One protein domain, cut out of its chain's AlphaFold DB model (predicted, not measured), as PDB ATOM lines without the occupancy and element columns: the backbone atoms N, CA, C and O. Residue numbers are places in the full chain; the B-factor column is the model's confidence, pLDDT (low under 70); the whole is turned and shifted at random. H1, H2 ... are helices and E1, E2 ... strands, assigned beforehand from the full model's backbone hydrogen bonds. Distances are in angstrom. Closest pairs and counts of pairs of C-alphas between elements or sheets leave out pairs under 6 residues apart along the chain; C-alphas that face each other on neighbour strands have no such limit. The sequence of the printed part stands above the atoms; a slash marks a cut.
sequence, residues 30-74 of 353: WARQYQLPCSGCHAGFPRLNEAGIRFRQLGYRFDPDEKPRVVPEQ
ATOM      1  N   TRP A  30       7.742  18.246  14.817       73.56
ATOM      2  CA  TRP A  30       8.359  18.028  13.518       73.56
ATOM      3  C   TRP A  30       9.889  17.865  13.570       73.56
ATOM      4  O   TRP A  30      10.420  16.916  12.996       73.56
ATOM      5  N   ALA A  31      10.604  18.738  14.294       70.06
ATOM      6  CA  ALA A  31      12.069  18.690  14.362       70.06
ATOM      7  C   ALA A  31      12.557  17.378  14.999       70.06
ATOM      8  O   ALA A  31      13.623  16.876  14.656       70.06
ATOM      9  N   ARG A  32      11.742  16.782  15.883       73.94
ATOM     10  CA  ARG A  32      12.003  15.458  16.462       73.94
ATOM     11  C   ARG A  32      11.680  14.321  15.502       73.94
ATOM     12  O   ARG A  32      12.465  13.383  15.433       73.94
ATOM     13  N   GLN A  33      10.566  14.406  14.773       82.94
ATOM     14  CA  GLN A  33      10.149  13.365  13.829       82.94
ATOM     15  C   GLN A  33      11.214  13.108  12.755       82.94
ATOM     16  O   GLN A  33      11.462  11.957  12.415       82.94
ATOM     17  N   TYR A  34      11.862  14.167  12.265       82.06
ATOM     18  CA  TYR A  34      12.893  14.068  11.228       82.06
ATOM     19  C   TYR A  34      14.323  14.250  11.755       82.06
ATOM     20  O   TYR A  34      15.262  14.225  10.967       82.06
ATOM     21  N   GLN A  35      14.497  14.439  13.071       84.38
ATOM     22  CA  GLN A  35      15.789  14.707  13.722       84.38
ATOM     23  C   GLN A  35      16.600  15.829  13.040       84.38
ATOM     24  O   GLN A  35      17.826  15.767  12.950       84.38
ATOM     25  N   LEU A  36      15.911  16.872  12.560       83.19
ATOM     26  CA  LEU A  36      16.526  17.991  11.849       83.19
ATOM     27  C   LEU A  36      16.681  19.223  12.745       83.19
ATOM     28  O   LEU A  36      15.735  19.594  13.449       83.19
ATOM     29  N   PRO A  37      17.824  19.930  12.674       85.19
ATOM     30  CA  PRO A  37      17.943  21.252  13.272       85.19
ATOM     31  C   PRO A  37      17.050  22.262  12.532       85.19
ATOM     32  O   PRO A  37      16.704  22.074  11.365       85.19
ATOM     33  N   CYS A  38      16.718  23.386  13.177       82.12
ATOM     34  CA  CYS A  38      15.903  24.449  12.570       82.12
ATOM     35  C   CYS A  38      16.492  24.979  11.248       82.12
ATOM     36  O   CYS A  38      15.740  25.293  10.326       82.12
ATOM     37  N   SER A  39      17.824  25.036  11.141       85.25
ATOM     38  CA  SER A  39      18.559  25.422   9.925       85.25
ATOM     39  C   SER A  39      18.343  24.461   8.749       85.25
ATOM     40  O   SER A  39      18.533  24.846   7.598       85.25
ATOM     41  N   GLY A  40      17.857  23.243   9.012       85.19
ATOM     42  CA  GLY A  40      17.450  22.290   7.981       85.19
ATOM     43  C   GLY A  40      16.288  22.795   7.122       85.19
ATOM     44  O   GLY A  40      16.264  22.522   5.927       85.19
ATOM     45  N   CYS A  41      15.375  23.605   7.674       85.56
ATOM     46  CA  CYS A  41      14.244  24.178   6.924       85.56
ATOM     47  C   CYS A  41      14.219  25.706   6.870       85.56
ATOM     48  O   CYS A  41      13.518  26.275   6.031       85.56
ATOM     49  N   HIS A  42      14.963  26.389   7.736       86.06
ATOM     50  CA  HIS A  42      14.971  27.844   7.801       86.06
ATOM     51  C   HIS A  42      16.317  28.420   7.372       86.06
ATOM     52  O   HIS A  42      17.353  28.070   7.923       86.06
ATOM     53  N   ALA A  43      16.274  29.388   6.453       85.06
ATOM     54  CA  ALA A  43      17.404  30.284   6.180       85.06
ATOM     55  C   ALA A  43      17.517  31.412   7.233       85.06
ATOM     56  O   ALA A  43      18.466  32.185   7.240       85.06
ATOM     57  N   GLY A  44      16.507  31.534   8.095       81.62
ATOM     58  CA  GLY A  44      16.414  32.496   9.188       81.62
ATOM     59  C   GLY A  44      14.946  32.674   9.543       81.62
ATOM     60  O   GLY A  44      14.164  33.083   8.692       81.62
ATOM     61  N   PHE A  45      14.535  32.320  10.762       69.62
ATOM     62  CA  PHE A  45      13.117  32.340  11.138       69.62
ATOM     63  C   PHE A  45      12.495  33.735  10.906       69.62
ATOM     64  O   PHE A  45      13.068  34.722  11.371       69.62
ATOM     65  N   PRO A  46      11.335  33.855  10.221       78.12
ATOM     66  CA  PRO A  46      10.436  32.788   9.746       78.12
ATOM     67  C   PRO A  46      10.641  32.350   8.275       78.12
ATOM     68  O   PRO A  46       9.827  31.601   7.738       78.12
ATOM     69  N   ARG A  47      11.693  32.809   7.588       88.81
ATOM     70  CA  ARG A  47      11.985  32.493   6.180       88.81
ATOM     71  C   ARG A  47      12.448  31.040   6.013       88.81
ATOM     72  O   ARG A  47      13.329  30.566   6.732       88.81
ATOM     73  N   LEU A  48      11.861  30.344   5.041       87.75
ATOM     74  CA  LEU A  48      12.236  28.979   4.665       87.75
ATOM     75  C   LEU A  48      13.427  28.990   3.694       87.75
ATOM     76  O   LEU A  48      13.553  29.907   2.877       87.75
ATOM     77  N   ASN A  49      14.294  27.986   3.801       86.25
ATOM     78  CA  ASN A  49      15.271  27.653   2.763       86.25
ATOM     79  C   ASN A  49      14.595  26.792   1.671       86.25
ATOM     80  O   ASN A  49      13.394  26.523   1.739       86.25
ATOM     81  N   GLU A  50      15.348  26.356   0.664       88.50
ATOM     82  CA  GLU A  50      14.811  25.538  -0.431       88.50
ATOM     83  C   GLU A  50      14.176  24.226   0.066       88.50
ATOM     84  O   GLU A  50      13.052  23.901  -0.319       88.50
ATOM     85  N   ALA A  51      14.822  23.542   1.016       86.62
ATOM     86  CA  ALA A  51      14.291  22.326   1.629       86.62
ATOM     87  C   ALA A  51      12.970  22.579   2.378       86.62
ATOM     88  O   ALA A  51      12.013  21.823   2.230       86.62
ATOM     89  N   GLY A  52      12.874  23.672   3.142       89.25
ATOM     90  CA  GLY A  52      11.656  24.071   3.844       89.25
ATOM     91  C   GLY A  52      10.514  24.459   2.900       89.25
ATOM     92  O   GLY A  52       9.355  24.143   3.176       89.25
ATOM     93  N   ILE A  53      10.819  25.111   1.771       90.31
ATOM     94  CA  ILE A  53       9.831  25.435   0.728       90.31
ATOM     95  C   ILE A  53       9.292  24.148   0.102       90.31
ATOM     96  O   ILE A  53       8.074  23.981   0.037       90.31
ATOM     97  N   ARG A  54      10.177  23.226  -0.292       88.50
ATOM     98  CA  ARG A  54       9.790  21.937  -0.876       88.50
ATOM     99  C   ARG A  54       8.968  21.102   0.102       88.50
ATOM    100  O   ARG A  54       7.900  20.623  -0.256       88.50
ATOM    101  N   PHE A  55       9.391  21.027   1.361       88.69
ATOM    102  CA  PHE A  55       8.647  20.354   2.427       88.69
ATOM    103  C   PHE A  55       7.225  20.914   2.582       88.69
ATOM    104  O   PHE A  55       6.256  20.160   2.674       88.69
ATOM    105  N   ARG A  56       7.075  22.245   2.557       90.25
ATOM    106  CA  ARG A  56       5.759  22.895   2.586       90.25
ATOM    107  C   ARG A  56       4.927  22.560   1.343       90.25
ATOM    108  O   ARG A  56       3.731  22.322   1.478       90.25
ATOM    109  N   GLN A  57       5.532  22.549   0.156       91.75
ATOM    110  CA  GLN A  57       4.853  22.232  -1.108       91.75
ATOM    111  C   GLN A  57       4.397  20.767  -1.184       91.75
ATOM    112  O   GLN A  57       3.339  20.496  -1.739       91.75
ATOM    113  N   LEU A  58       5.131  19.844  -0.558       89.94
ATOM    114  CA  LEU A  58       4.786  18.421  -0.446       89.94
ATOM    115  C   LEU A  58       3.780  18.117   0.683       89.94
ATOM    116  O   LEU A  58       3.592  16.964   1.067       89.94
ATOM    117  N   GLY A  59       3.130  19.141   1.248       92.06
ATOM    118  CA  GLY A  59       2.133  18.957   2.305       92.06
ATOM    119  C   GLY A  59       2.739  18.578   3.656       92.06
ATOM    120  O   GLY A  59       2.141  17.808   4.405       92.06
ATOM    121  N   TYR A  60       3.912  19.132   3.977       89.31
ATOM    122  CA  TYR A  60       4.645  18.884   5.221       89.31
ATOM    123  C   TYR A  60       5.088  17.422   5.378       89.31
ATOM    124  O   TYR A  60       5.010  16.832   6.461       89.31
ATOM    125  N   ARG A  61       5.588  16.840   4.283       87.06
ATOM    126  CA  ARG A  61       6.197  15.506   4.236       87.06
ATOM    127  C   ARG A  61       7.466  15.558   3.390       87.06
ATOM    128  O   ARG A  61       7.509  16.280   2.397       87.06
ATOM    129  N   PHE A  62       8.498  14.830   3.805       83.94
ATOM    130  CA  PHE A  62       9.628  14.540   2.922       83.94
ATOM    131  C   PHE A  62       9.295  13.324   2.065       83.94
ATOM    132  O   PHE A  62       8.484  12.483   2.465       83.94
ATOM    133  N   ASP A  63       9.919  13.249   0.896       81.50
ATOM    134  CA  ASP A  63       9.927  12.023   0.110       81.50
ATOM    135  C   ASP A  63      10.605  10.915   0.944       81.50
ATOM    136  O   ASP A  63      11.640  11.199   1.558       81.50
ATOM    137  N   PRO A  64      10.051   9.693   1.050       78.50
ATOM    138  CA  PRO A  64      10.643   8.609   1.842       78.50
ATOM    139  C   PRO A  64      12.119   8.320   1.524       78.50
ATOM    140  O   PRO A  64      12.855   7.909   2.422       78.50
ATOM    141  N   ASP A  65      12.562   8.589   0.295       82.62
ATOM    142  CA  ASP A  65      13.948   8.373  -0.136       82.62
ATOM    143  C   ASP A  65      14.844   9.618   0.021       82.62
ATOM    144  O   ASP A  65      16.075   9.541  -0.080       82.62
ATOM    145  N   GLU A  66      14.263  10.786   0.301       73.56
ATOM    146  CA  GLU A  66      14.998  12.039   0.439       73.56
ATOM    147  C   GLU A  66      15.482  12.217   1.880       73.56
ATOM    148  O   GLU A  66      14.714  12.535   2.787       73.56
ATOM    149  N   LYS A  67      16.793  12.062   2.104       69.75
ATOM    150  CA  LYS A  67      17.413  12.447   3.378       69.75
ATOM    151  C   LYS A  67      17.593  13.967   3.401       69.75
ATOM    152  O   LYS A  67      18.406  14.477   2.625       69.75
ATOM    153  N   PRO A  68      16.889  14.703   4.277       65.38
ATOM    154  CA  PRO A  68      17.014  16.149   4.343       65.38
ATOM    155  C   PRO A  68      18.457  16.526   4.680       65.38
ATOM    156  O   PRO A  68      18.994  16.197   5.740       65.38
ATOM    157  N   ARG A  69      19.118  17.176   3.722       67.19
ATOM    158  CA  ARG A  69      20.528  17.530   3.831       67.19
ATOM    159  C   ARG A  69      20.643  18.713   4.784       67.19
ATOM    160  O   ARG A  69      20.158  19.802   4.484       67.19
ATOM    161  N   VAL A  70      21.281  18.505   5.933       61.72
ATOM    162  CA  VAL A  70      21.667  19.610   6.815       61.72
ATOM    163  C   VAL A  70      22.745  20.385   6.078       61.72
ATOM    164  O   VAL A  70      23.896  19.956   6.009       61.72
ATOM    165  N   VAL A  71      22.361  21.497   5.460       59.50
ATOM    166  CA  VAL A  71      23.344  22.448   4.958       59.50
ATOM    167  C   VAL A  71      23.991  23.032   6.216       59.50
ATOM    168  O   VAL A  71      23.257  23.600   7.033       59.50
ATOM    169  N   PRO A  72      25.305  22.830   6.459       55.38
ATOM    170  CA  PRO A  72      25.971  23.467   7.589       55.38
ATOM    171  C   PRO A  72      25.664  24.954   7.511       55.38
ATOM    172  O   PRO A  72      25.628  25.487   6.404       55.38
ATOM    173  N   GLU A  73      25.358  25.565   8.657       47.12
ATOM    174  CA  GLU A  73      24.857  26.933   8.776       47.12
ATOM    175  C   GLU A  73      25.823  27.913   8.113       47.12
ATOM    176  O   GLU A  73      26.722  28.490   8.715       47.12
ATOM    177  N   GLN A  74      25.659  28.051   6.807       46.91
ATOM    178  CA  GLN A  74      26.327  29.036   6.012       46.91
ATOM    179  C   GLN A  74      25.578  30.298   6.404       46.91
ATOM    180  O   GLN A  74      24.384  30.418   6.122       46.91
TER     181      GLN A  74
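What this domain is: This is residues 30 to 74 of the 353 residues of an uncharacterized protein of Armatimonas rosea (UniProt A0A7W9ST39). The domain has little regular structure: it is mostly loops, with one short helix, H2, along one side, a small strand turn at E1 next to it in the chain, and a long unnamed stretch, residues 58 to 74, that leaves H2 and folds back. The tiny helix H1 is apart from both. The printed part has 45 residues with H1, E1, H2 in that order, 15 residues in named elements, mostly helix; it is compact, radius of gyration of the C-alphas 9.8 A, spanning 26 by 18 by 16 A.

Where its parts are: H1 is residues 30 to 33, starting at C-alpha 30 (8.359, 18.028, 13.518). E1 is residues 42 to 44. H2, residues 50 to 57, is 10.5 A long and ends at C-alpha 57 (4.853, 22.232, -1.108).

How they stand to each other: H1 is apart from E1 and H2, and a short link joins it to E1. E1 pairs with no named strand, but its residues pair antiparallel with residues 47 to 48. A tight link leads to H2; the closest C-alphas of E1 and H2, His 42 and Gly 52, are 6.4 A apart. In H2 every O i to N i+4 pair is within hydrogen-bond range; H1 is too short for one.

The domain as a whole: The farthest C-alphas, Pro 46 and Asp 65, are 26.6 A apart. The printed part has no cut. Confidence is under 70 at residue 45 and residues 67 to 74.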